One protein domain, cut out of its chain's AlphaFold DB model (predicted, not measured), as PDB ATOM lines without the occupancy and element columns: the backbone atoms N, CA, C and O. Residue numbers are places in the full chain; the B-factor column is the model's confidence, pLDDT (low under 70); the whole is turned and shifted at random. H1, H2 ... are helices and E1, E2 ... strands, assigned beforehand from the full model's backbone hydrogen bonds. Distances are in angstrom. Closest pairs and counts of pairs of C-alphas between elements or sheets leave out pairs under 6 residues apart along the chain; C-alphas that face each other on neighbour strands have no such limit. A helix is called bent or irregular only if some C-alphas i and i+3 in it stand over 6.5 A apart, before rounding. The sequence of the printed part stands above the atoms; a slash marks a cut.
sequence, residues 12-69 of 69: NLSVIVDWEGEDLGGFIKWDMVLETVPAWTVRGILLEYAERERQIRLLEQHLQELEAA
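AT A GLANCE: This is residues 12 to 69 of the 69 residues of an uncharacterized protein of Pseudomonas amygdali pv. morsprunorum (UniProt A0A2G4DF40). What shape do these atoms make? A long two-stranded hairpin, E1 and E2, and a long single helix, H1, meet near one end and spread from there as the two arms of an open, flat V. Residues 43 to 69, of which 43 to 67 belong to H1, stick out free, and the two arms have no shared core between them. What are the parts, and how large is the whole? The printed part has 58 residues, with two named strands and one named helix in the order E1, E2, H1; the sheet's order is E1 - E2, antiparallel, and the class is mixed, helices and strands. The whole is extended, with a radius of gyration of the C-alphas of 19.7 A, and the C-alphas span 59 by 35 by 6 A along their three main axes.

HOW THE PARTS SIT: How are the two strands of the sheet paired? E1, residues 12 to 23, and E2, residues 28 to 38, are antiparallel neighbours and form a hairpin, with 160 degrees between their N-to-C directions. The C-alphas of Asn 12 and Pro 38 face each other at 4.3 A, and those of Asp 23 and Ile 28 face each other at 4.6 A. Among the backbone pairs within hydrogen-bond range are N 13 and O 37, 2.8 A apart, and N 22 and O 29, 2.9 A apart. Does the hairpin run straight? E1 bends by 51 degrees at residue 18. C-alphas 17 and 18 both face C-alpha 33, at 5.8 A and 4.9 A, and N 33 and O 18 are within hydrogen-bond range at 2.9 A. Where does the helix come near the sheet? H1, residues 39 to 67, has 2 pairs of C-alphas within 8 A of E1, and the closest are those of Asn 12 and Ala 39, 5.4 A apart. Residues 39 to 42 of H1 make the 11 pairs of C-alphas within 10 A between it and E1, while the centres of the two elements are 26.5 A apart. How regular is the helix's backbone? In H1 each O i to N i+4 pair is within hydrogen-bond range, and the helix is not bent.

IN THESE COORDINATES: Where do the strands begin and end? E1 runs from Asn 12, with its C-alpha at (56.048, -2.138, -51.759), to Asp 23, and measures 31.7 A from first to last C-alpha. E2 runs back from Ile 28, with its C-alpha at (27.575, -7.948, -43.180), to Pro 38, and measures 31.2 A. Where does the helix run? H1 begins at Ala 39 and ends at Glu 67, with C-alpha 67 at (33.488, 39.060, -46.531), and its first and last C-alphas are 42.5 A apart.

THE WHOLE: How far does the printed part reach? The two C-alphas farthest apart are those of Gly 25 and Ala 69, at 59.7 A, and the first and last printed C-alphas, those of Asn 12 and Ala 69, are 51.1 A apart. Without the residues that stand free, the body has 31 residues and spans 41 by 10 by 6 A. Is there a cut or a long link? The printed part has no cut from residue 12 to residue 69, which is the chain's last residue. The link from E1 to E2, with 4 residues between them, is tight, and so is the link from E2 to H1, with 0 residues between them. Where is the model's confidence low? The mean pLDDT of the printed part is 92.1, and one printed residue, Ala 69, is under 70.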
ATOM      1  N   ASN A  12      57.486  -2.099 -51.551       88.31
ATOM      2  CA  ASN A  12      56.048  -2.138 -51.759       88.31
ATOM      3  C   ASN A  12      55.326  -2.159 -50.409       88.31
ATOM      4  O   ASN A  12      55.813  -2.733 -49.435       88.31
ATOM      5  N   LEU A  13      54.165  -1.520 -50.369       88.69
ATOM      6  CA  LEU A  13      53.265  -1.429 -49.233       88.69
ATOM      7  C   LEU A  13      51.926  -2.045 -49.617       88.69
ATOM      8  O   LEU A  13      51.428  -1.788 -50.710       88.69
ATOM      9  N   SER A  14      51.332  -2.808 -48.706       92.19
ATOM     10  CA  SER A  14      49.923  -3.177 -48.805       92.19
ATOM     11  C   SER A  14      49.081  -2.020 -48.274       92.19
ATOM     12  O   SER A  14      49.247  -1.615 -47.123       92.19
ATOM     13  N   VAL A  15      48.216  -1.473 -49.117       92.44
ATOM     14  CA  VAL A  15      47.301  -0.379 -48.783       92.44
ATOM     15  C   VAL A  15      45.867  -0.855 -48.935       92.44
ATOM     16  O   VAL A  15      45.567  -1.641 -49.829       92.44
ATOM     17  N   ILE A  16      44.989  -0.388 -48.052       94.31
ATOM     18  CA  ILE A  16      43.551  -0.634 -48.165       94.31
ATOM     19  C   ILE A  16      43.018   0.306 -49.242       94.31
ATOM     20  O   ILE A  16      43.194   1.520 -49.125       94.31
ATOM     21  N   VAL A  17      42.398  -0.250 -50.277       93.62
ATOM     22  CA  VAL A  17      41.785   0.526 -51.366       93.62
ATOM     23  C   VAL A  17      40.266   0.487 -51.321       93.62
ATOM     24  O   VAL A  17      39.631   1.420 -51.804       93.62
ATOM     25  N   ASP A  18      39.693  -0.552 -50.711       95.75
ATOM     26  CA  ASP A  18      38.248  -0.715 -50.594       95.75
ATOM     27  C   ASP A  18      37.871  -1.655 -49.434       95.75
ATOM     28  O   ASP A  18      38.736  -2.219 -48.751       95.75
ATOM     29  N   TRP A  19      36.569  -1.823 -49.229       95.38
ATOM     30  CA  TRP A  19      35.960  -2.772 -48.312       95.38
ATOM     31  C   TRP A  19      34.903  -3.592 -49.048       95.38
ATOM     32  O   TRP A  19      33.916  -3.051 -49.540       95.38
ATOM     33  N   GLU A  20      35.076  -4.909 -49.078       94.69
ATOM     34  CA  GLU A  20      34.085  -5.829 -49.637       94.69
ATOM     35  C   GLU A  20      33.196  -6.379 -48.520       94.69
ATOM     36  O   GLU A  20      33.674  -6.811 -47.471       94.69
ATOM     37  N   GLY A  21      31.883  -6.314 -48.735       94.25
ATOM     38  CA  GLY A  21      30.880  -6.805 -47.796       94.25
ATOM     39  C   GLY A  21      30.326  -8.156 -48.232       94.25
ATOM     40  O   GLY A  21      29.756  -8.263 -49.316       94.25
ATOM     41  N   GLU A  22      30.427  -9.163 -47.369       93.62
ATOM     42  CA  GLU A  22      29.754 -10.453 -47.531       93.62
ATOM     43  C   GLU A  22      28.545 -10.525 -46.585       93.62
ATOM     44  O   GLU A  22      28.686 -10.386 -45.366       93.62
ATOM     45  N   ASP A  23      27.341 -10.713 -47.138       92.56
ATOM     46  CA  ASP A  23      26.126 -10.927 -46.342       92.56
ATOM     47  C   ASP A  23      26.090 -12.365 -45.813       92.56
ATOM     48  O   ASP A  23      26.057 -13.331 -46.575       92.56
ATOM     49  N   LEU A  24      26.064 -12.496 -44.488       92.25
ATOM     50  CA  LEU A  24      26.034 -13.767 -43.767       92.25
ATOM     51  C   LEU A  24      24.644 -14.086 -43.195       92.25
ATOM     52  O   LEU A  24      24.525 -14.797 -42.196       92.25
ATOM     53  N   GLY A  25      23.582 -13.568 -43.818       84.69
ATOM     54  CA  GLY A  25      22.200 -13.840 -43.430       84.69
ATOM     55  C   GLY A  25      21.730 -12.950 -42.282       84.69
ATOM     56  O   GLY A  25      21.209 -13.446 -41.283       84.69
ATOM     57  N   GLY A  26      21.918 -11.633 -42.424       88.88
ATOM     58  CA  GLY A  26      21.471 -10.622 -41.451       88.88
ATOM     59  C   GLY A  26      22.598  -9.846 -40.765       88.88
ATOM     60  O   GLY A  26      22.324  -8.927 -39.994       88.88
ATOM     61  N   PHE A  27      23.854 -10.173 -41.075       87.88
ATOM     62  CA  PHE A  27      25.043  -9.408 -40.705       87.88
ATOM     63  C   PHE A  27      25.957  -9.298 -41.923       87.88
ATOM     64  O   PHE A  27      26.130 -10.279 -42.641       87.88
ATOM     65  N   ILE A  28      26.565  -8.130 -42.133       94.44
ATOM     66  CA  ILE A  28      27.575  -7.948 -43.180       94.44
ATOM     67  C   ILE A  28      28.954  -8.079 -42.544       94.44
ATOM     68  O   ILE A  28      29.297  -7.326 -41.626       94.44
ATOM     69  N   LYS A  29      29.743  -9.031 -43.037       94.38
ATOM     70  CA  LYS A  29      31.172  -9.110 -42.758       94.38
ATOM     71  C   LYS A  29      31.898  -8.213 -43.752       94.38
ATOM     72  O   LYS A  29      31.738  -8.381 -44.952       94.38
ATOM     73  N   TRP A  30      32.677  -7.268 -43.241       95.25
ATOM     74  CA  TRP A  30      33.491  -6.373 -44.057       95.25
ATOM     75  C   TRP A  30      34.932  -6.865 -44.079       95.25
ATOM     76  O   TRP A  30      35.584  -6.916 -43.033       95.25
ATOM     77  N   ASP A  31      35.423  -7.205 -45.261       95.00
ATOM     78  CA  ASP A  31      36.814  -7.562 -45.502       95.00
ATOM     79  C   ASP A  31      37.536  -6.420 -46.225       95.00
ATOM     80  O   ASP A  31      36.987  -5.751 -47.098       95.00
ATOM     81  N   MET A  32      38.788  -6.176 -45.839       96.12
ATOM     82  CA  MET A  32      39.618  -5.151 -46.475       96.12
ATOM     83  C   MET A  32      40.102  -5.638 -47.837       96.12
ATOM     84  O   MET A  32      40.761  -6.677 -47.923       96.12
ATOM     85  N   VAL A  33      39.890  -4.829 -48.870       95.75
ATOM     86  CA  VAL A  33      40.539  -5.018 -50.167       95.75
ATOM     87  C   VAL A  33      41.900  -4.339 -50.116       95.75
ATOM     88  O   VAL A  33      42.005  -3.121 -49.943       95.75
ATOM     89  N   LEU A  34      42.954  -5.146 -50.228       95.44
ATOM     90  CA  LEU A  34      44.335  -4.685 -50.163       95.44
ATOM     91  C   LEU A  34      44.980  -4.701 -51.547       95.44
ATOM     92  O   LEU A  34      44.981  -5.725 -52.226       95.44
ATOM     93  N   GLU A  35      45.645  -3.608 -51.905       94.88
ATOM     94  CA  GLU A  35      46.540  -3.554 -53.057       94.88
ATOM     95  C   GLU A  35      47.989  -3.402 -52.616       94.88
ATOM     96  O   GLU A  35      48.308  -2.693 -51.663       94.88
ATOM     97  N   THR A  36      48.895  -4.067 -53.330       94.00
ATOM     98  CA  THR A  36      50.333  -3.925 -53.097       94.00
ATOM     99  C   THR A  36      50.904  -2.906 -54.071       94.00
ATOM    100  O   THR A  36      51.008  -3.171 -55.266       94.00
ATOM    101  N   VAL A  37      51.300  -1.749 -53.553       90.44
ATOM    102  CA  VAL A  37      51.749  -0.601 -54.348       90.44
ATOM    103  C   VAL A  37      53.161  -0.167 -53.959       90.44
ATOM    104  O   VAL A  37      53.562  -0.342 -52.807       90.44
ATOM    105  N   PRO A  38      53.935   0.455 -54.864       90.06
ATOM    106  CA  PRO A  38      55.204   1.068 -54.493       90.06
ATOM    107  C   PRO A  38      55.011   2.157 -53.434       90.06
ATOM    108  O   PRO A  38      54.147   3.026 -53.565       90.06
ATOM    109  N   ALA A  39      55.877   2.190 -52.421       87.81
ATOM    110  CA  ALA A  39      55.833   3.209 -51.371       87.81
ATOM    111  C   ALA A  39      55.977   4.639 -51.923       87.81
ATOM    112  O   ALA A  39      55.462   5.599 -51.349       87.81
ATOM    113  N   TRP A  40      56.648   4.787 -53.068       87.12
ATOM    114  CA  TRP A  40      56.763   6.067 -53.761       87.12
ATOM    115  C   TRP A  40      55.423   6.584 -54.297       87.12
ATOM    116  O   TRP A  40      55.188   7.789 -54.256       87.12
ATOM    117  N   THR A  41      54.541   5.690 -54.748       89.25
ATOM    118  CA  THR A  41      53.191   6.044 -55.208       89.25
ATOM    119  C   THR A  41      52.394   6.659 -54.064       89.25
ATOM    120  O   THR A  41      51.876   7.764 -54.200       89.25
ATOM    121  N   VAL A  42      52.396   6.006 -52.897       88.69
ATOM    122  CA  VAL A  42      51.722   6.510 -51.688       88.69
ATOM    123  C   VAL A  42      52.282   7.873 -51.280       88.69
ATOM    124  O   VAL A  42      51.527   8.805 -51.018       88.69
ATOM    125  N   ARG A  43      53.612   8.030 -51.289       88.75
ATOM    126  CA  ARG A  43      54.260   9.319 -51.008       88.75
ATOM    127  C   ARG A  43      53.800  10.420 -51.967       88.75
ATOM    128  O   ARG A  43      53.587  11.539 -51.512       88.75
ATOM    129  N   GLY A  44      53.692  10.127 -53.263       90.62
ATOM    130  CA  GLY A  44      53.221  11.083 -54.269       90.62
ATOM    131  C   GLY A  44      51.820  11.593 -53.945       90.62
ATOM    132  O   GLY A  44      51.634  12.798 -53.797       90.62
ATOM    133  N   ILE A  45      50.889  10.669 -53.703       91.19
ATOM    134  CA  ILE A  45      49.496  10.980 -53.349       91.19
ATOM    135  C   ILE A  45      49.424  11.855 -52.090       91.19
ATOM    136  O   ILE A  45      48.723  12.864 -52.070       91.19
ATOM    137  N   LEU A  46      50.175  11.505 -51.041       91.62
ATOM    138  CA  LEU A  46      50.176  12.271 -49.789       91.62
ATOM    139  C   LEU A  46      50.695  13.703 -49.976       91.62
ATOM    140  O   LEU A  46      50.171  14.630 -49.362       91.62
ATOM    141  N   LEU A  47      51.713  13.894 -50.818       94.56
ATOM    142  CA  LEU A  47      52.242  15.226 -51.114       94.56
ATOM    143  C   LEU A  47      51.256  16.064 -51.928       94.56
ATOM    144  O   LEU A  47      51.070  17.239 -51.621       94.56
ATOM    145  N   GLU A  48      50.607  15.467 -52.928       95.69
ATOM    146  CA  GLU A  48      49.565  16.136 -53.711       95.69
ATOM    147  C   GLU A  48      48.392  16.572 -52.825       95.69
ATOM    148  O   GLU A  48      47.917  17.703 -52.934       95.69
ATOM    149  N   TYR A  49      47.962  15.709 -51.902       95.44
ATOM    150  CA  TYR A  49      46.885  16.029 -50.970       95.44
ATOM    151  C   TYR A  49      47.263  17.171 -50.018       95.44
ATOM    152  O   TYR A  49      46.489  18.113 -49.854       95.44
ATOM    153  N   ALA A  50      48.471  17.137 -49.447       94.56
ATOM    154  CA  ALA A  50      48.957  18.193 -48.560       94.56
ATOM    155  C   ALA A  50      49.047  19.557 -49.265       94.56
ATOM    156  O   ALA A  50      48.699  20.587 -48.684       94.56
ATOM    157  N   GLU A  51      49.478  19.577 -50.529       96.44
ATOM    158  CA  GLU A  51      49.511  20.805 -51.325       96.44
ATOM    159  C   GLU A  51      48.095  21.316 -51.622       96.44
ATOM    160  O   GLU A  51      47.817  22.507 -51.475       96.44
ATOM    161  N   ARG A  52      47.164  20.416 -51.954       96.12
ATOM    162  CA  ARG A  52      45.761  20.781 -52.168       96.12
ATOM    163  C   ARG A  52      45.116  21.354 -50.906       96.12
ATOM    164  O   ARG A  52      44.432  22.372 -50.993       96.12
ATOM    165  N   GLU A  53      45.354  20.763 -49.736       96.56
ATOM    166  CA  GLU A  53      44.881  21.324 -48.464       96.56
ATOM    167  C   GLU A  53      45.430  22.730 -48.215       96.56
ATOM    168  O   GLU A  53      44.708  23.606 -47.737       96.56
ATOM    169  N   ARG A  54      46.711  22.961 -48.525       95.38
ATOM    170  CA  ARG A  54      47.327  24.281 -48.373       95.38
ATOM    171  C   ARG A  54      46.638  25.316 -49.258       95.38
ATOM    172  O   ARG A  54      46.356  26.416 -48.791       95.38
ATOM    173  N   GLN A  55      46.357  24.963 -50.510       96.56
ATOM    174  CA  GLN A  55      45.661  25.839 -51.452       96.56
ATOM    175  C   GLN A  55      44.241  26.164 -50.985       96.56
ATOM    176  O   GLN A  55      43.844  27.326 -51.032       96.56
ATOM    177  N   ILE A  56      43.505  25.170 -50.478       96.88
ATOM    178  CA  ILE A  56      42.161  25.376 -49.918       96.88
ATOM    179  C   ILE A  56      42.212  26.363 -48.749       96.88
ATOM    180  O   ILE A  56      41.468  27.337 -48.759       96.88
ATOM    181  N   ARG A  57      43.138  26.188 -47.798       96.06
ATOM    182  CA  ARG A  57      43.268  27.103 -46.651       96.06
ATOM    183  C   ARG A  57      43.561  28.544 -47.069       96.06
ATOM    184  O   ARG A  57      43.021  29.472 -46.477       96.06
ATOM    185  N   LEU A  58      44.408  28.741 -48.080       96.75
ATOM    186  CA  LEU A  58      44.688  30.078 -48.616       96.75
ATOM    187  C   LEU A  58      43.443  30.699 -49.267       96.75
ATOM    188  O   LEU A  58      43.176  31.882 -49.077       96.75
ATOM    189  N   LEU A  59      42.661  29.904 -50.000       96.62
ATOM    190  CA  LEU A  59      41.400  30.361 -50.588       96.62
ATOM    191  C   LEU A  59      40.370  30.725 -49.515       96.62
ATOM    192  O   LEU A  59      39.722  31.761 -49.631       96.62
ATOM    193  N   GLU A  60      40.244  29.919 -48.461       96.56
ATOM    194  CA  GLU A  60      39.359  30.204 -47.324       96.56
ATOM    195  C   GLU A  60      39.743  31.511 -46.622       96.56
ATOM    196  O   GLU A  60      38.866  32.316 -46.315       96.56
ATOM    197  N   GLN A  61      41.042  31.765 -46.429       94.31
ATOM    198  CA  GLN A  61      41.534  33.029 -45.872       94.31
ATOM    199  C   GLN A  61      41.156  34.225 -46.750       94.31
ATOM    200  O   GLN A  61      40.599  35.198 -46.250       94.31
ATOM    201  N   HIS A  62      41.387  34.141 -48.064       94.94
ATOM    202  CA  HIS A  62      41.020  35.221 -48.983       94.94
ATOM    203  C   HIS A  62      39.503  35.470 -49.026       94.94
ATOM    204  O   HIS A  62      39.077  36.617 -49.140       94.94
ATOM    205  N   LEU A  63      38.675  34.424 -48.933       94.19
ATOM    206  CA  LEU A  63      37.217  34.581 -48.873       94.19
ATOM    207  C   LEU A  63      36.782  35.319 -47.603       94.19
ATOM    208  O   LEU A  63      35.975  36.239 -47.689       94.19
ATOM    209  N   GLN A  64      37.361  34.978 -46.451       92.50
ATOM    210  CA  GLN A  64      37.080  35.671 -45.189       92.50
ATOM    211  C   GLN A  64      37.483  37.149 -45.238       92.50
ATOM    212  O   GLN A  64      36.760  38.001 -44.726       92.50
ATOM    213  N   GLU A  65      38.614  37.472 -45.872       89.00
ATOM    214  CA  GLU A  65      39.054  38.859 -46.062       89.00
ATOM    215  C   GLU A  65      38.090  39.662 -46.948       89.00
ATOM    216  O   GLU A  65      37.847  40.835 -46.669       89.00
ATOM    217  N   LEU A  66      37.509  39.040 -47.980       87.50
ATOM    218  CA  LEU A  66      36.511  39.673 -48.849       87.50
ATOM    219  C   LEU A  66      35.154  39.863 -48.164       87.50
ATOM    220  O   LEU A  66      34.483  40.852 -48.434       87.50
ATOM    221  N   GLU A  67      34.737  38.939 -47.299       82.94
ATOM    222  CA  GLU A  67      33.488  39.060 -46.531       82.94
ATOM    223  C   GLU A  67      33.578  40.107 -45.410       82.94
ATOM    224  O   GLU A  67      32.560  40.658 -44.991       82.94
ATOM    225  N   ALA A  68      34.787  40.375 -44.912       77.31
ATOM    226  CA  ALA A  68      35.041  41.363 -43.867       77.31
ATOM    227  C   ALA A  68      35.206  42.808 -44.390       77.31
ATOM    228  O   ALA A  68      35.297  43.727 -43.569       77.31
ATOM    229  N   ALA A  69      35.273  43.003 -45.712       66.81
ATOM    230  CA  ALA A  69      35.460  44.292 -46.387       66.81
ATOM    231  C   ALA A  69      34.134  44.894 -46.880       66.81
ATOM    232  O   ALA A  69      33.989  46.135 -46.766       66.81
TER     233      ALA A  69